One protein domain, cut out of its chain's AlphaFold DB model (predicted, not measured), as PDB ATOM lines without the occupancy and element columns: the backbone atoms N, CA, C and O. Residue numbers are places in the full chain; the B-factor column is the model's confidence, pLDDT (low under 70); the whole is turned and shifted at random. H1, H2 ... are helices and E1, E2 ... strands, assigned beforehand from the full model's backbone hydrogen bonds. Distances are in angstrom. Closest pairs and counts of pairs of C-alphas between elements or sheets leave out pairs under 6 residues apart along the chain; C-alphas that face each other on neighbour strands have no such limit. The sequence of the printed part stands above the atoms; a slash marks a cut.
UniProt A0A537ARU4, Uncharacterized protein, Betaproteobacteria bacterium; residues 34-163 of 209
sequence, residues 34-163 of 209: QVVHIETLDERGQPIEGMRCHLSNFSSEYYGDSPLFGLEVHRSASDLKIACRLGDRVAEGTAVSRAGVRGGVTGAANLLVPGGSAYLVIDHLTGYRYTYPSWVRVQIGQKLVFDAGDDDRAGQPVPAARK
ATOM      1  N   GLN A  34     134.752  90.067 169.904       89.62
ATOM      2  CA  GLN A  34     134.117  90.522 168.681       89.62
ATOM      3  C   GLN A  34     135.206  90.980 167.718       89.62
ATOM      4  O   GLN A  34     136.119  91.702 168.107       89.62
ATOM      5  N   VAL A  35     135.058  90.635 166.444       92.88
ATOM      6  CA  VAL A  35     135.906  91.176 165.384       92.88
ATOM      7  C   VAL A  35     135.523  92.631 165.087       92.88
ATOM      8  O   VAL A  35     134.360  92.926 164.799       92.88
ATOM      9  N   VAL A  36     136.506  93.530 165.141       94.62
ATOM     10  CA  VAL A  36     136.369  94.962 164.845       94.62
ATOM     11  C   VAL A  36     137.397  95.388 163.792       94.62
ATOM     12  O   VAL A  36     138.545  94.939 163.786       94.62
ATOM     13  N   HIS A  37     136.981  96.286 162.902       97.19
ATOM     14  CA  HIS A  37     137.802  96.898 161.866       97.19
ATOM     15  C   HIS A  37     138.006  98.391 162.150       97.19
ATOM     16  O   HIS A  37     137.042  99.135 162.349       97.19
ATOM     17  N   ILE A  38     139.261  98.841 162.143       98.06
ATOM     18  CA  ILE A  38     139.641 100.239 162.366       98.06
ATOM     19  C   ILE A  38     140.408 100.752 161.160       98.06
ATOM     20  O   ILE A  38     141.488 100.264 160.832       98.06
ATOM     21  N   GLU A  39     139.887 101.808 160.561       97.81
ATOM     22  CA  GLU A  39     140.569 102.565 159.522       97.81
ATOM     23  C   GLU A  39     140.806 103.999 159.989       97.81
ATOM     24  O   GLU A  39     140.042 104.564 160.780       97.81
ATOM     25  N   THR A  40     141.865 104.609 159.468       98.31
ATOM     26  CA  THR A  40     142.215 106.004 159.727       98.31
ATOM     27  C   THR A  40     142.070 106.826 158.460       98.31
ATOM     28  O   THR A  40     142.469 106.399 157.379       98.31
ATOM     29  N   LEU A  41     141.505 108.019 158.602       98.25
ATOM     30  CA  LEU A  41     141.326 108.997 157.540       98.25
ATOM     31  C   LEU A  41     142.146 110.257 157.830       98.25
ATOM     32  O   LEU A  41     142.259 110.695 158.979       98.25
ATOM     33  N   ASP A  42     142.674 110.876 156.782       97.50
ATOM     34  CA  ASP A  42     143.294 112.191 156.841       97.50
ATOM     35  C   ASP A  42     142.257 113.317 157.017       97.50
ATOM     36  O   ASP A  42     141.043 113.109 157.032       97.50
ATOM     37  N   GLU A  43     142.731 114.555 157.133       95.50
ATOM     38  CA  GLU A  43     141.893 115.751 157.310       95.50
ATOM     39  C   GLU A  43     140.900 115.973 156.152       95.50
ATOM     40  O   GLU A  43     139.879 116.638 156.326       95.50
ATOM     41  N   ARG A  44     141.173 115.393 154.977       95.81
ATOM     42  CA  ARG A  44     140.343 115.457 153.764       95.81
ATOM     43  C   ARG A  44     139.418 114.244 153.621       95.81
ATOM     44  O   ARG A  44     138.667 114.164 152.651       95.81
ATOM     45  N   GLY A  45     139.454 113.314 154.573       95.06
ATOM     46  CA  GLY A  45     138.641 112.102 154.578       95.06
ATOM     47  C   GLY A  45     139.197 110.978 153.699       95.06
ATOM     48  O   GLY A  45     138.451 110.059 153.371       95.06
ATOM     49  N   GLN A  46     140.467 111.046 153.295       97.31
ATOM     50  CA  GLN A  46     141.138 109.996 152.526       97.31
ATOM     51  C   GLN A  46     141.786 108.967 153.458       97.31
ATOM     52  O   GLN A  46     142.320 109.363 154.492       97.31
ATOM     53  N   PRO A  47     141.782 107.666 153.119       97.00
ATOM     54  CA  PRO A  47     142.483 106.654 153.902       97.00
ATOM     55  C   PRO A  47     143.971 106.973 154.069       97.00
ATOM     56  O   PRO A  47     144.650 107.356 153.117       97.00
ATOM     57  N   ILE A  48     144.470 106.797 155.287       97.00
ATOM     58  CA  ILE A  48     145.890 106.875 155.631       97.00
ATOM     59  C   ILE A  48     146.255 105.638 156.448       97.00
ATOM     60  O   ILE A  48     145.473 105.208 157.290       97.00
ATOM     61  N   GLU A  49     147.434 105.080 156.210       97.69
ATOM     62  CA  GLU A  49     147.945 103.893 156.902       97.69
ATOM     63  C   GLU A  49     149.126 104.253 157.815       97.69
ATOM     64  O   GLU A  49     149.668 105.361 157.760       97.69
ATOM     65  N   GLY A  50     149.540 103.309 158.659       97.56
ATOM     66  CA  GLY A  50     150.728 103.428 159.500       97.56
ATOM     67  C   GLY A  50     150.559 104.340 160.715       97.56
ATOM     68  O   GLY A  50     151.555 104.736 161.323       97.56
ATOM     69  N   MET A  51     149.326 104.704 161.090       98.56
ATOM     70  CA  MET A  51     149.095 105.393 162.359       98.56
ATOM     71  C   MET A  51     149.106 104.372 163.495       98.56
ATOM     72  O   MET A  51     148.328 103.422 163.480       98.56
ATOM     73  N   ARG A  52     149.916 104.609 164.528       98.69
ATOM     74  CA  ARG A  52     149.936 103.764 165.724       98.69
ATOM     75  C   ARG A  52     148.664 103.983 166.526       98.69
ATOM     76  O   ARG A  52     148.481 105.052 167.114       98.69
ATOM     77  N   CYS A  53     147.808 102.979 166.562       98.69
ATOM     78  CA  CYS A  53     146.553 102.971 167.287       98.69
ATOM     79  C   CYS A  53     146.705 102.297 168.650       98.69
ATOM     80  O   CYS A  53     147.263 101.208 168.767       98.69
ATOM     81  N   HIS A  54     146.168 102.953 169.675       98.62
ATOM     82  CA  HIS A  54     145.877 102.390 170.986       98.62
ATOM     83  C   HIS A  54     144.365 102.305 171.136       98.62
ATOM     84  O   HIS A  54     143.658 103.306 170.967       98.62
ATOM     85  N   LEU A  55     143.877 101.104 171.421       98.56
ATOM     86  CA  LEU A  55     142.482 100.860 171.734       98.56
ATOM     87  C   LEU A  55     142.372 100.365 173.161       98.56
ATOM     88  O   LEU A  55     143.167  99.535 173.591       98.56
ATOM     89  N   SER A  56     141.382 100.849 173.893       98.25
ATOM     90  CA  SER A  56     141.174 100.428 175.274       98.25
ATOM     91  C   SER A  56     139.706 100.407 175.639       98.25
ATOM     92  O   SER A  56     138.916 101.262 175.235       98.25
ATOM     93  N   ASN A  57     139.348  99.418 176.437       96.44
ATOM     94  CA  ASN A  57     138.141  99.421 177.236       96.44
ATOM     95  C   ASN A  57     138.524  98.999 178.663       96.44
ATOM     96  O   ASN A  57     139.697  98.828 178.983       96.44
ATOM     97  N   PHE A  58     137.546  98.849 179.547       93.12
ATOM     98  CA  PHE A  58     137.794  98.456 180.932       93.12
ATOM     99  C   PHE A  58     138.449  97.069 181.071       93.12
ATOM    100  O   PHE A  58     139.139  96.819 182.053       93.12
ATOM    101  N   SER A  59     138.227  96.170 180.111       89.12
ATOM    102  CA  SER A  59     138.672  94.777 180.191       89.12
ATOM    103  C   SER A  59     140.035  94.541 179.537       89.12
ATOM    104  O   SER A  59     140.723  93.584 179.888       89.12
ATOM    105  N   SER A  60     140.410  95.330 178.527       93.38
ATOM    106  CA  SER A  60     141.562  95.040 177.669       93.38
ATOM    107  C   SER A  60     142.100  96.280 176.955       93.38
ATOM    108  O   SER A  60     141.380  97.250 176.712       93.38
ATOM    109  N   GLU A  61     143.371  96.199 176.563       97.94
ATOM    110  CA  GLU A  61     144.036  97.169 175.697       97.94
ATOM    111  C   GLU A  61     144.640  96.482 174.471       97.94
ATOM    112  O   GLU A  61     145.101  95.342 174.546       97.94
ATOM    113  N   TYR A  62     144.677  97.203 173.353       98.25
ATOM    114  CA  TYR A  62     145.197  96.740 172.073       98.25
ATOM    115  C   TYR A  62     146.081  97.810 171.450       98.25
ATOM    116  O   TYR A  62     145.810  99.008 171.562       98.25
ATOM    117  N   TYR A  63     147.117  97.365 170.748       98.38
ATOM    118  CA  TYR A  63     148.053  98.225 170.043       98.38
ATOM    119  C   TYR A  63     148.315  97.661 168.650       98.38
ATOM    120  O   TYR A  63     148.415  96.446 168.484       98.38
ATOM    121  N   GLY A  64     148.464  98.535 167.661       98.06
ATOM    122  CA  GLY A  64     148.860  98.151 166.310       98.06
ATOM    123  C   GLY A  64     148.890  99.349 165.374       98.06
ATOM    124  O   GLY A  64     148.521 100.453 165.770       98.06
ATOM    125  N   ASP A  65     149.335  99.141 164.144       98.38
ATOM    126  CA  ASP A  65     149.378 100.187 163.126       98.38
ATOM    127  C   ASP A  65     148.152 100.076 162.210       98.38
ATOM    128  O   ASP A  65     147.723  98.977 161.861       98.38
ATOM    129  N   SER A  66     147.547 101.210 161.856       97.69
ATOM    130  CA  SER A  66     146.366 101.240 160.993       97.69
ATOM    131  C   SER A  66     146.691 100.847 159.540       97.69
ATOM    132  O   SER A  66     147.776 101.172 159.054       97.69
ATOM    133  N   PRO A  67     145.751 100.222 158.807       98.00
ATOM    134  CA  PRO A  67     144.430  99.786 159.255       98.00
ATOM    135  C   PRO A  67     144.491  98.489 160.077       98.00
ATOM    136  O   PRO A  67     145.264  97.580 159.792       98.00
ATOM    137  N   LEU A  68     143.623  98.385 161.084       97.62
ATOM    138  CA  LEU A  68     143.472  97.182 161.903       97.62
ATOM    139  C   LEU A  68     142.222  96.437 161.449       97.62
ATOM    140  O   LEU A  68     141.126  96.709 161.935       97.62
ATOM    141  N   PHE A  69     142.370  95.514 160.504       96.50
ATOM    142  CA  PHE A  69     141.278  94.637 160.096       96.50
ATOM    143  C   PHE A  69     141.322  93.325 160.876       96.50
ATOM    144  O   PHE A  69     142.375  92.704 160.979       96.50
ATOM    145  N   GLY A  70     140.171  92.869 161.371       94.19
ATOM    146  CA  GLY A  70     140.086  91.562 162.017       94.19
ATOM    147  C   GLY A  70     140.513  91.570 163.486       94.19
ATOM    148  O   GLY A  70     140.840  90.515 164.014       94.19
ATOM    149  N   LEU A  71     140.558  92.735 164.141       96.25
ATOM    150  CA  LEU A  71     140.991  92.828 165.532       96.25
ATOM    151  C   LEU A  71     139.953  92.163 166.443       96.25
ATOM    152  O   LEU A  71     138.818  92.627 166.524       96.25
ATOM    153  N   GLU A  72     140.351  91.111 167.154       95.62
ATOM    154  CA  GLU A  72     139.516  90.459 168.165       95.62
ATOM    155  C   GLU A  72     139.507  91.284 169.458       95.62
ATOM    156  O   GLU A  72     140.454  91.283 170.248       95.62
ATOM    157  N   VAL A  73     138.420  92.024 169.669       94.50
ATOM    158  CA  VAL A  73     138.214  92.895 170.827       94.50
ATOM    159  C   VAL A  73     137.345  92.188 171.859       94.50
ATOM    160  O   VAL A  73     136.231  91.766 171.568       94.50
ATOM    161  N   HIS A  74     137.818  92.122 173.097       93.44
ATOM    162  CA  HIS A  74     137.054  91.635 174.234       93.44
ATOM    163  C   HIS A  74     135.928  92.620 174.546       93.44
ATOM    164  O   HIS A  74     136.152  93.812 174.765       93.44
ATOM    165  N   ARG A  75     134.701  92.123 174.551       89.88
ATOM    166  CA  ARG A  75     133.475  92.901 174.703       89.88
ATOM    167  C   ARG A  75     133.384  93.423 176.139       89.88
ATOM    168  O   ARG A  75     133.747  92.738 177.089       89.88
ATOM    169  N   SER A  76     132.917  94.656 176.324       90.00
ATOM    170  CA  SER A  76     132.823  95.280 177.651       90.00
ATOM    171  C   SER A  76     131.642  96.241 177.733       90.00
ATOM    172  O   SER A  76     131.200  96.798 176.731       90.00
ATOM    173  N   ALA A  77     131.154  96.471 178.953       88.12
ATOM    174  CA  ALA A  77     130.162  97.504 179.257       88.12
ATOM    175  C   ALA A  77     130.654  98.920 178.942       88.12
ATOM    176  O   ALA A  77     129.864  99.826 178.693       88.12
ATOM    177  N   SER A  78     131.967  99.105 179.021       92.81
ATOM    178  CA  SER A  78     132.627 100.368 178.727       92.81
ATOM    179  C   SER A  78     132.792 100.566 177.223       92.81
ATOM    180  O   SER A  78     132.982  99.607 176.474       92.81
ATOM    181  N   ASP A  79     132.743 101.817 176.777       95.94
ATOM    182  CA  ASP A  79     133.052 102.149 175.389       95.94
ATOM    183  C   ASP A  79     134.492 101.772 175.037       95.94
ATOM    184  O   ASP A  79     135.406 101.952 175.846       95.94
ATOM    185  N   LEU A  80     134.701 101.365 173.789       97.56
ATOM    186  CA  LEU A  80     136.031 101.189 173.230       97.56
ATOM    187  C   LEU A  80     136.575 102.561 172.818       97.56
ATOM    188  O   LEU A  80     136.059 103.214 171.905       97.56
ATOM    189  N   LYS A  81     137.604 103.031 173.518       98.44
ATOM    190  CA  LYS A  81     138.344 104.248 173.171       98.44
ATOM    191  C   LYS A  81     139.386 103.912 172.119       98.44
ATOM    192  O   LYS A  81     140.058 102.897 172.233       98.44
ATOM    193  N   ILE A  82     139.503 104.764 171.106       98.62
ATOM    194  CA  ILE A  82     140.411 104.589 169.972       98.62
ATOM    195  C   ILE A  82     141.227 105.870 169.839       98.62
ATOM    196  O   ILE A  82     140.656 106.950 169.675       98.62
ATOM    197  N   ALA A  83     142.548 105.757 169.887       98.50
ATOM    198  CA  ALA A  83     143.461 106.866 169.650       98.50
ATOM    199  C   ALA A  83     144.569 106.420 168.698       98.50
ATOM    200  O   ALA A  83     145.391 105.582 169.055       98.50
ATOM    201  N   CYS A  84     144.609 106.996 167.500       98.69
ATOM    202  CA  CYS A  84     145.631 106.708 166.499       98.69
ATOM    203  C   CYS A  84     146.540 107.922 166.309       98.69
ATOM    204  O   CYS A  84     146.059 109.054 166.210       98.69
ATOM    205  N   ARG A  85     147.857 107.693 166.268       98.50
ATOM    206  CA  ARG A  85     148.875 108.749 166.189       98.50
ATOM    207  C   ARG A  85     149.895 108.501 165.084       98.50
ATOM    208  O   ARG A  85     150.355 107.379 164.900       98.50
ATOM    209  N   LEU A  86     150.298 109.571 164.406       97.69
ATOM    210  CA  LEU A  86     151.424 109.590 163.470       97.69
ATOM    211  C   LEU A  86     152.172 110.920 163.623       97.69
ATOM    212  O   LEU A  86     151.729 111.953 163.118       97.69
ATOM    213  N   GLY A  87     153.276 110.901 164.375       95.75
ATOM    214  CA  GLY A  87     153.911 112.130 164.862       95.75
ATOM    215  C   GLY A  87     152.923 112.945 165.702       95.75
ATOM    216  O   GLY A  87     152.291 112.402 166.608       95.75
ATOM    217  N   ASP A  88     152.737 114.215 165.344       95.94
ATOM    218  CA  ASP A  88     151.804 115.131 166.017       95.94
ATOM    219  C   ASP A  88     150.348 115.000 165.534       95.94
ATOM    220  O   ASP A  88     149.446 115.659 166.055       95.94
ATOM    221  N   ARG A  89     150.085 114.159 164.526       97.25
ATOM    222  CA  ARG A  89     148.734 113.951 163.993       97.25
ATOM    223  C   ARG A  89     147.990 112.946 164.854       97.25
ATOM    224  O   ARG A  89     148.475 111.835 165.061       97.25
ATOM    225  N   VAL A  90     146.794 113.319 165.303       97.94
ATOM    226  CA  VAL A  90     145.958 112.495 166.182       97.94
ATOM    227  C   VAL A  90     144.569 112.325 165.573       97.94
ATOM    228  O   VAL A  90     143.954 113.305 165.156       97.94
ATOM    229  N   ALA A  91     144.073 111.090 165.548       97.88
ATOM    230  CA  ALA A  91     142.689 110.743 165.241       97.88
ATOM    231  C   ALA A  91     142.074 110.027 166.450       97.88
ATOM    232  O   ALA A  91     142.656 109.060 166.948       97.88
ATOM    233  N   GLU A  92     140.917 110.488 166.927       98.31
ATOM    234  CA  GLU A  92     140.266 109.936 168.119       98.31
ATOM    235  C   GLU A  92     138.846 109.449 167.821       98.31
ATOM    236  O   GLU A  92     138.065 110.082 167.104       98.31
ATOM    237  N   GLY A  93     138.500 108.318 168.426       97.81
ATOM    238  CA  GLY A  93     137.213 107.657 168.290       97.81
ATOM    239  C   GLY A  93     136.703 107.108 169.618       97.81
ATOM    240  O   GLY A  93     137.463 106.747 170.515       97.81
ATOM    241  N   THR A  94     135.385 107.033 169.751       98.00
ATOM    242  CA  THR A  94     134.700 106.259 170.786       98.00
ATOM    243  C   THR A  94     133.693 105.345 170.106       98.00
ATOM    244  O   THR A  94     132.713 105.826 169.544       98.00
ATOM    245  N   ALA A  95     133.932 104.040 170.166       96.12
ATOM    246  CA  ALA A  95     132.964 103.023 169.782       96.12
ATOM    247  C   ALA A  95     132.066 102.729 170.992       96.12
ATOM    248  O   ALA A  95     132.518 102.176 171.998       96.12
ATOM    249  N   VAL A  96     130.809 103.161 170.909       93.44
ATOM    250  CA  VAL A  96     129.830 103.050 171.994       93.44
ATOM    251  C   VAL A  96     129.431 101.596 172.167       93.44
ATOM    252  O   VAL A  96     128.992 100.943 171.218       93.44
ATOM    253  N   SER A  97     129.564 101.105 173.397       90.69
ATOM    254  CA  SER A  97     129.104  99.766 173.746       90.69
ATOM    255  C   SER A  97     127.584  99.738 173.856       90.69
ATOM    256  O   SER A  97     126.982 100.542 174.576       90.69
ATOM    257  N   ARG A  98     126.933  98.795 173.171       87.25
ATOM    258  CA  ARG A  98     125.484  98.586 173.279       87.25
ATOM    259  C   ARG A  98     125.170  97.214 173.839       87.25
ATOM    260  O   ARG A  98     125.648  96.198 173.345       87.25
ATOM    261  N   ALA A  99     124.321  97.190 174.862       78.50
ATOM    262  CA  ALA A  99     123.748  95.952 175.357       78.50
ATOM    263  C   ALA A  99     122.635  95.478 174.402       78.50
ATOM    264  O   ALA A  99     121.653  96.196 174.225       78.50
ATOM    265  N   GLY A 100     122.752  94.289 173.805       65.44
ATOM    266  CA  GLY A 100     121.743  93.781 172.867       65.44
ATOM    267  C   GLY A 100     121.969  92.349 172.368       65.44
ATOM    268  O   GLY A 100     123.048  91.780 172.505       65.44
ATOM    269  N   VAL A 101     120.927  91.780 171.747       51.75
ATOM    270  CA  VAL A 101     120.813  90.373 171.283       51.75
ATOM    271  C   VAL A 101     121.727  90.039 170.085       51.75
ATOM    272  O   VAL A 101     121.829  88.887 169.679       51.75
ATOM    273  N   ARG A 102     122.442  91.026 169.521       53.16
ATOM    274  CA  ARG A 102     123.400  90.824 168.412       53.16
ATOM    275  C   ARG A 102     124.626  89.988 168.804       53.16
ATOM    276  O   ARG A 102     125.307  89.465 167.933       53.16
ATOM    277  N   GLY A 103     124.872  89.814 170.102       49.62
ATOM    278  CA  GLY A 103     126.015  89.096 170.666       49.62
ATOM    279  C   GLY A 103     125.997  87.572 170.588       49.62
ATOM    280  O   GLY A 103     126.617  86.948 171.445       49.62
ATOM    281  N   GLY A 104     125.244  86.972 169.662       44.41
ATOM    282  CA  GLY A 104     125.169  85.515 169.470       44.41
ATOM    283  C   GLY A 104     124.430  84.738 170.567       44.41
ATOM    284  O   GLY A 104     124.043  83.592 170.349       44.41
ATOM    285  N   VAL A 105     124.153  85.353 171.716       49.28
ATOM    286  CA  VAL A 105     123.314  84.756 172.753       49.28
ATOM    287  C   VAL A 105     121.871  85.138 172.455       49.28
ATOM    288  O   VAL A 105     121.411  86.238 172.774       49.28
ATOM    289  N   THR A 106     121.134  84.235 171.809       43.28
ATOM    290  CA  THR A 106     119.675  84.322 171.815       43.28
ATOM    291  C   THR A 106     119.250  84.403 173.281       43.28
ATOM    292  O   THR A 106     119.569  83.524 174.078       43.28
ATOM    293  N   GLY A 107     118.554  85.473 173.677       41.84
ATOM    294  CA  GLY A 107     118.133  85.698 175.070       41.84
ATOM    295  C   GLY A 107     117.271  84.577 175.677       41.84
ATOM    296  O   GLY A 107     116.931  84.629 176.854       41.84
ATOM    297  N   ALA A 108     116.935  83.549 174.892       44.47
ATOM    298  CA  ALA A 108     116.269  82.328 175.319       44.47
ATOM    299  C   ALA A 108     117.221  81.276 175.929       44.47
ATOM    300  O   ALA A 108     116.758  80.448 176.711       44.47
ATOM    301  N   ALA A 109     118.526  81.305 175.627       48.31
ATOM    302  CA  ALA A 109     119.474  80.310 176.137       48.31
ATOM    303  C   ALA A 109     119.841  80.533 177.616       48.31
ATOM    304  O   ALA A 109     119.981  79.560 178.343       48.31
ATOM    305  N   ASN A 110     119.900  81.782 178.097       49.03
ATOM    306  CA  ASN A 110     120.249  82.084 179.498       49.03
ATOM    307  C   ASN A 110     119.043  82.046 180.454       49.03
ATOM    308  O   ASN A 110     119.216  81.877 181.658       49.03
ATOM    309  N   LEU A 111     117.813  82.177 179.941       47.97
ATOM    310  CA  LEU A 111     116.602  82.152 180.771       47.97
ATOM    311  C   LEU A 111     116.188  80.725 181.178       47.97
ATOM    312  O   LEU A 111     115.473  80.548 182.161       47.97
ATOM    313  N   LEU A 112     116.647  79.713 180.436       49.12
ATOM    314  CA  LEU A 112     116.310  78.302 180.652       49.12
ATOM    315  C   LEU A 112     117.403  77.517 181.410       49.12
ATOM    316  O   LEU A 112     117.240  76.318 181.636       49.12
ATOM    317  N   VAL A 113     118.495  78.171 181.830       50.66
ATOM    318  CA  VAL A 113     119.575  77.565 182.634       50.66
ATOM    319  C   VAL A 113     119.228  77.649 184.133       50.66
ATOM    320  O   VAL A 113     118.747  78.695 184.586       50.66
ATOM    321  N   PRO A 114     119.472  76.599 184.948       41.50
ATOM    322  CA  PRO A 114     119.292  76.674 186.398       41.50
ATOM    323  C   PRO A 114     120.198  77.770 186.991       41.50
ATOM    324  O   PRO A 114     121.412  77.609 187.026       41.50
ATOM    325  N   GLY A 115     119.623  78.895 187.439       54.28
ATOM    326  CA  GLY A 115     120.369  80.007 188.060       54.28
ATOM    327  C   GLY A 115     119.838  81.424 187.794       54.28
ATOM    328  O   GLY A 115     120.301  82.364 188.437       54.28
ATOM    329  N   GLY A 116     118.835  81.603 186.927       56.56
ATOM    330  CA  GLY A 116     118.033  82.837 186.859       56.56
ATOM    331  C   GLY A 116     118.838  84.144 186.736       56.56
ATOM    332  O   GLY A 116     119.865  84.200 186.067       56.56
ATOM    333  N   SER A 117     118.372  85.218 187.391       53.56
ATOM    334  CA  SER A 117     118.939  86.582 187.318       53.56
ATOM    335  C   SER A 117     120.428  86.702 187.670       53.56
ATOM    336  O   SER A 117     121.044  87.705 187.312       53.56
ATOM    337  N   ALA A 118     121.031  85.696 188.311       54.34
ATOM    338  CA  ALA A 118     122.472  85.658 188.543       54.34
ATOM    339  C   ALA A 118     123.265  85.626 187.224       54.34
ATOM    340  O   ALA A 118     124.306  86.275 187.124       54.34
ATOM    341  N   TYR A 119     122.742  84.972 186.181       51.81
ATOM    342  CA  TYR A 119     123.364  84.964 184.854       51.81
ATOM    343  C   TYR A 119     123.347  86.342 184.187       51.81
ATOM    344  O   TYR A 119     124.317  86.704 183.535       51.81
ATOM    345  N   LEU A 120     122.326  87.176 184.434       58.00
ATOM    346  CA  LEU A 120     122.309  88.555 183.924       58.00
ATOM    347  C   LEU A 120     123.436  89.407 184.523       58.00
ATOM    348  O   LEU A 120     123.946  90.299 183.849       58.00
ATOM    349  N   VAL A 121     123.821  89.139 185.775       57.12
ATOM    350  CA  VAL A 121     124.931  89.825 186.452       57.12
ATOM    351  C   VAL A 121     126.276  89.301 185.951       57.12
ATOM    352  O   VAL A 121     127.171  90.098 185.671       57.12
ATOM    353  N   ILE A 122     126.413  87.982 185.779       58.00
ATOM    354  CA  ILE A 122     127.627  87.369 185.219       58.00
ATOM    355  C   ILE A 122     127.861  87.857 183.782       58.00
ATOM    356  O   ILE A 122     128.984  88.234 183.461       58.00
ATOM    357  N   ASP A 123     126.812  87.988 182.964       56.19
ATOM    358  CA  ASP A 123     126.891  88.502 181.587       56.19
ATOM    359  C   ASP A 123     127.463  89.932 181.499       56.19
ATOM    360  O   ASP A 123     128.062  90.309 180.486       56.19
ATOM    361  N   HIS A 124     127.285  90.753 182.544       63.91
ATOM    362  CA  HIS A 124     127.900  92.082 182.618       63.91
ATOM    363  C   HIS A 124     129.406  92.008 182.876       63.91
ATOM    364  O   HIS A 124     130.150  92.816 182.321       63.91
ATOM    365  N   LEU A 125     129.833  91.059 183.712       61.38
ATOM    366  CA  LEU A 125     131.233  90.856 184.081       61.38
ATOM    367  C   LEU A 125     132.031  90.227 182.940       61.38
ATOM    368  O   LEU A 125     133.200  90.549 182.758       61.38
ATOM    369  N   THR A 126     131.399  89.348 182.169       66.44
ATOM    370  CA  THR A 126     132.053  88.593 181.101       66.44
ATOM    371  C   THR A 126     131.998  89.288 179.737       66.44
ATOM    372  O   THR A 126     132.687  88.862 178.817       66.44
ATOM    373  N   GLY A 127     131.176  90.333 179.575       68.94
ATOM    374  CA  GLY A 127     131.104  91.129 178.342       68.94
ATOM    375  C   GLY A 127     130.088  90.650 177.291       68.94
ATOM    376  O   GLY A 127     129.817  91.359 176.323       68.94
ATOM    377  N   TYR A 128     129.457  89.493 177.488       73.06
ATOM    378  CA  TYR A 128     128.739  88.726 176.450       73.06
ATOM    379  C   TYR A 128     127.531  89.443 175.851       73.06
ATOM    380  O   TYR A 128     127.145  89.217 174.703       73.06
ATOM    381  N   ARG A 129     126.915  90.333 176.625       75.81
ATOM    382  CA  ARG A 129     125.734  91.091 176.199       75.81
ATOM    383  C   ARG A 129     126.056  92.363 175.418       75.81
ATOM    384  O   ARG A 129     125.127  93.023 174.962       75.81
ATOM    385  N   TYR A 130     127.326  92.744 175.315       84.56
ATOM    386  CA  TYR A 130     127.746  94.049 174.805       84.56
ATOM    387  C   TYR A 130     128.336  93.955 173.419       84.56
ATOM    388  O   TYR A 130     129.152  93.089 173.190       84.56
ATOM    389  N   THR A 131     127.977  94.819 172.491       88.06
ATOM    390  CA  THR A 131     128.571  94.828 171.152       88.06
ATOM    391  C   THR A 131     129.133  96.205 170.850       88.06
ATOM    392  O   THR A 131     128.582  97.219 171.287       88.06
ATOM    393  N   TYR A 132     130.222  96.224 170.100       92.12
ATOM    394  CA  TYR A 132     130.788  97.411 169.484       92.12
ATOM    395  C   TYR A 132     130.355  97.501 168.014       92.12
ATOM    396  O   TYR A 132     129.887  96.504 167.456       92.12
ATOM    397  N   PRO A 133     130.509  98.675 167.378       92.88
ATOM    398  CA  PRO A 133     130.516  98.788 165.924       92.88
ATOM    399  C   PRO A 133     131.561  97.846 165.310       92.88
ATOM    400  O   PRO A 133     132.706  97.822 165.761       92.88
ATOM    401  N   SER A 134     131.185  97.098 164.277       92.50
ATOM    402  CA  SER A 134     132.074  96.160 163.584       92.50
ATOM    403  C   SER A 134     133.139  96.855 162.735       92.50
ATOM    404  O   SER A 134     134.227  96.314 162.567       92.50
ATOM    405  N   TRP A 135     132.870  98.062 162.227       95.19
ATOM    406  CA  TRP A 135     133.818  98.823 161.412       95.19
ATOM    407  C   TRP A 135     133.686 100.328 161.641       95.19
ATOM    408  O   TRP A 135     132.621 100.910 161.439       95.19
ATOM    409  N   VAL A 136     134.783 100.982 162.027       96.81
ATOM    410  CA  VAL A 136     134.850 102.438 162.222       96.81
ATOM    411  C   VAL A 136     135.987 103.083 161.432       96.81
ATOM    412  O   VAL A 136     137.036 102.484 161.196       96.81
ATOM    413  N   ARG A 137     135.776 104.349 161.061       97.75
ATOM    414  CA  ARG A 137     136.765 105.209 160.398       97.75
ATOM    415  C   ARG A 137     137.033 106.439 161.249       97.75
ATOM    416  O   ARG A 137     136.212 107.355 161.274       97.75
ATOM    417  N   VAL A 138     138.157 106.465 161.957       97.75
ATOM    418  CA  VAL A 138     138.581 107.640 162.736       97.75
ATOM    419  C   VAL A 138     139.297 108.638 161.833       97.75
ATOM    420  O   VAL A 138     139.951 108.241 160.876       97.75
ATOM    421  N   GLN A 139     139.187 109.936 162.115       98.06
ATOM    422  CA  GLN A 139     139.737 110.980 161.248       98.06
ATOM    423  C   GLN A 139     140.700 111.896 162.005       98.06
ATOM    424  O   GLN A 139     140.424 112.295 163.139       98.06
ATOM    425  N   ILE A 140     141.821 112.250 161.370       98.12
ATOM    426  CA  ILE A 140     142.807 113.182 161.927       98.12
ATOM    427  C   ILE A 140     142.142 114.520 162.277       98.12
ATOM    428  O   ILE A 140     141.355 115.078 161.511       98.12
ATOM    429  N   GLY A 141     142.456 115.022 163.473       95.81
ATOM    430  CA  GLY A 141     141.912 116.265 164.017       95.81
ATOM    431  C   GLY A 141     140.468 116.152 164.510       95.81
ATOM    432  O   GLY A 141     139.875 117.166 164.875       95.81
ATOM    433  N   GLN A 142     139.886 114.947 164.519       95.31
ATOM    434  CA  GLN A 142     138.504 114.713 164.932       95.31
ATOM    435  C   GLN A 142     138.413 113.832 166.177       95.31
ATOM    436  O   GLN A 142     139.217 112.925 166.386       95.31
ATOM    437  N   LYS A 143     137.366 114.091 166.968       96.31
ATOM    438  CA  LYS A 143     136.866 113.219 168.034       96.31
ATOM    439  C   LYS A 143     135.512 112.678 167.600       96.31
ATOM    440  O   LYS A 143     134.508 113.394 167.652       96.31
ATOM    441  N   LEU A 144     135.491 111.441 167.127       96.50
ATOM    442  CA  LEU A 144     134.302 110.806 166.563       96.50
ATOM    443  C   LEU A 144     133.663 109.829 167.553       96.50
ATOM    444  O   LEU A 144     134.338 109.250 168.402       96.50
ATOM    445  N   VAL A 145     132.350 109.657 167.452       96.12
ATOM    446  CA  VAL A 145     131.565 108.685 168.214       96.12
ATOM    447  C   VAL A 145     130.833 107.793 167.221       96.12
ATOM    448  O   VAL A 145     130.215 108.298 166.286       96.12
ATOM    449  N   PHE A 146     130.914 106.484 167.425       94.69
ATOM    450  CA  PHE A 146     130.313 105.463 166.571       94.69
ATOM    451  C   PHE A 146     129.385 104.614 167.423       94.69
ATOM    452  O   PHE A 146     129.807 104.122 168.471       94.69
ATOM    453  N   ASP A 147     128.144 104.433 166.988       88.12
ATOM    454  CA  ASP A 147     127.157 103.667 167.737       88.12
ATOM    455  C   ASP A 147     126.937 102.288 167.122       88.12
ATOM    456  O   ASP A 147     126.689 102.167 165.926       88.12
ATOM    457  N   ALA A 148     126.996 101.231 167.936       77.88
ATOM    458  CA  ALA A 148     126.739  99.877 167.450       77.88
ATOM    459  C   ALA A 148     125.271  99.662 167.028       77.88
ATOM    460  O   ALA A 148     124.958  98.703 166.322       77.88
ATOM    461  N   GLY A 149     124.361 100.544 167.463       73.56
ATOM    462  CA  GLY A 149     122.985 100.584 166.974       73.56
ATOM    463  C   GLY A 149     122.880 100.948 165.491       73.56
ATOM    464  O   GLY A 149     121.943 100.500 164.845       73.56
ATOM    465  N   ASP A 150     123.859 101.675 164.944       75.62
ATOM    466  CA  ASP A 150     123.879 102.110 163.540       75.62
ATOM    467  C   ASP A 150     124.565 101.086 162.608       75.62
ATOM    468  O   ASP A 150     124.732 101.323 161.407       75.62
ATOM    469  N   ASP A 151     124.962  99.929 163.148       77.56
ATOM    470  CA  ASP A 151     125.649  98.844 162.440       77.56
ATOM    471  C   ASP A 151     124.667  97.921 161.690       77.56
ATOM    472  O   ASP A 151     124.624  96.705 161.874       77.56
ATOM    473  N   ASP A 152     123.801  98.523 160.874       71.31
ATOM    474  CA  ASP A 152     122.782  97.818 160.078       71.31
ATOM    475  C   ASP A 152     123.257  97.514 158.647       71.31
ATOM    476  O   ASP A 152     122.581  96.837 157.871       71.31
ATOM    477  N   ARG A 153     124.432  98.033 158.276       71.19
ATOM    478  CA  ARG A 153     124.980  97.990 156.918       71.19
ATOM    479  C   ARG A 153     126.148  97.017 156.881       71.19
ATOM    480  O   ARG A 153     127.302  97.418 156.998       71.19
ATOM    481  N   ALA A 154     125.838  95.735 156.699       71.06
ATOM    482  CA  ALA A 154     126.847  94.684 156.619       71.06
ATOM    483  C   ALA A 154     127.959  95.049 155.615       71.06
ATOM    484  O   ALA A 154     127.688  95.349 154.450       71.06
ATOM    485  N   GLY A 155     129.210  95.029 156.084       75.88
ATOM    486  CA  GLY A 155     130.386  95.321 155.262       75.88
ATOM    487  C   GLY A 155     130.597  96.802 154.927       75.88
ATOM    488  O   GLY A 155     131.312  97.094 153.972       75.88
ATOM    489  N   GLN A 156     129.986  97.738 155.663       86.12
ATOM    490  CA  GLN A 156     130.246  99.175 155.521       86.12
ATOM    491  C   GLN A 156     130.657  99.797 156.865       86.12
ATOM    492  O   GLN A 156     130.133  99.395 157.901       86.12
ATOM    493  N   PRO A 157     131.539 100.815 156.866       88.31
ATOM    494  CA  PRO A 157     131.865 101.555 158.079       88.31
ATOM    495  C   PRO A 157     130.639 102.253 158.670       88.31
ATOM    496  O   PRO A 157     129.883 102.914 157.948       88.31
ATOM    497  N   VAL A 158     130.504 102.181 159.990       90.25
ATOM    498  CA  VAL A 158     129.431 102.840 160.737       90.25
ATOM    499  C   VAL A 158     129.559 104.369 160.620       90.25
ATOM    500  O   VAL A 158     130.674 104.902 160.718       90.25
ATOM    501  N   PRO A 159     128.450 105.106 160.400       89.75
ATOM    502  CA  PRO A 159     128.461 106.565 160.386       89.75
ATOM    503  C   PRO A 159     129.003 107.149 161.694       89.75
ATOM    504  O   PRO A 159     128.672 106.698 162.787       89.75
ATOM    505  N   ALA A 160     129.827 108.188 161.582       90.19
ATOM    506  CA  ALA A 160     130.390 108.869 162.737       90.19
ATOM    507  C   ALA A 160     129.547 110.084 163.133       90.19
ATOM    508  O   ALA A 160     129.268 110.949 162.300       90.19
ATOM    509  N   ALA A 161     129.244 110.221 164.421       89.06
ATOM    510  CA  ALA A 161     128.827 111.487 165.006       89.06
ATOM    511  C   ALA A 161     130.062 112.256 165.497       89.06
ATOM    512  O   ALA A 161     130.909 111.722 166.217       89.06
ATOM    513  N   ARG A 162     130.178 113.536 165.137       85.19
ATOM    514  CA  ARG A 162     131.214 114.411 165.700       85.19
ATOM    515  C   ARG A 162     130.880 114.685 167.160       85.19
ATOM    516  O   ARG A 162     129.808 115.207 167.462       85.19
ATOM    517  N   LYS A 163     131.822 114.418 168.066       77.56
ATOM    518  CA  LYS A 163     131.741 114.965 169.416       77.56
ATOM    519  C   LYS A 163     132.132 116.435 169.322       77.56
ATOM    520  O   LYS A 163     133.318 116.756 169.273       77.56
TER     521      LYS A 163
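AT A GLANCE: This is residues 34 to 163 of the 209 residues of an uncharacterized protein of Betaproteobacteria bacterium (UniProt A0A537ARU4). Two strongly twisted sheets, one of six strands and one of three, are partly face to face in a sandwich that curls toward a barrel: E7 comes close to E6 at one edge, and E4 is near E3 at the other. From one end of this body reaches an arm made of the long link after E6 and the helix H1, with residues 112 to 117 sticking out at its tip; the arm makes much of the length. The printed part has 130 residues, with nine named strands and one named helix in the order E1 E2 E3 E4 E5 E6 H1 E7 E8 E9; both sheets are mixed, ordered E3 E2 E5 E6 E8 E9 and E4 E1 E7. The class is mostly strand, though under half of the residues are in named elements. The whole is compact, with a radius of gyration of the C-alphas of 15.9 A and spans of 54 by 27 by 25 A.

IN THESE COORDINATES: E1, residues 34 to 41, begins at C-alpha 34 (134.117, 90.522, 168.681) and is 22.7 A long. E2, residues 52 to 56, and E3, residues 61 to 65, form a hairpin. E4 follows at residues 68 to 74, 15.0 A long. E5, residues 80 to 86, is 20.1 A long and forms a hairpin with E6, residues 89 to 96, 23.2 A long. After residues 97 to 117, which hold no named element, H1 takes residues 118 to 126, 12.5 A from C-alpha 118 (122.472, 85.658, 188.543) to C-alpha 126. E7 is residues 135 to 139, and E8 is residues 143 to 147. E9, residues 160 to 162, forms a hairpin with E8 and ends at C-alpha 162 (131.214, 114.411, 165.700).

HOW THE PARTS SIT: In the larger sheet, edge strand E3 is antiparallel to E2, with N 53 and O 64 2.7 A apart, within hydrogen-bond range. E2 and E5 are antiparallel, N 54 to O 83 being 2.8 A. E5 and E6 are antiparallel at 168 degrees, N 93 to O 82 being 2.8 A. E6 and E8 are parallel at 25 degrees, N 94 to O 144 being 2.8 A. E8 and edge strand E9 are antiparallel, N 145 to O 161 being 2.8 A. In the smaller sheet, E4 and E1 are antiparallel at 136 degrees, N 36 to O 71 being 2.8 A, and E1 and E7 are parallel at 27 degrees, N 41 to O 138 being 2.8 A. The facing parts of the sheets are 8.6 A centre to centre, with their best planes 44 degrees apart. The closest C-alphas of E6 and E7 are those of Ala 91 and Gln 139, 5.0 A apart. E3 and E4 meet only through their link. H1 is not on either sheet; 4 of its 5 O i to N i+4 pairs are within hydrogen-bond range.

THE WHOLE: The outline is only just a rod, and the two C-alphas farthest apart, those of Arg 44 and Pro 114, are 54.9 A apart. The printed part has no cut. The links E6 to H1, 21 residues, and E8 to E9, 12 residues, are long. Outside the named strands, residues 98 to 99, in the link E6 to H1, pair antiparallel with residues 130 to 131, in the link H1 to E7. The mean pLDDT of the printed part is 84.2; residues 100 to 127 are under 70, and H1 has a mean of 59.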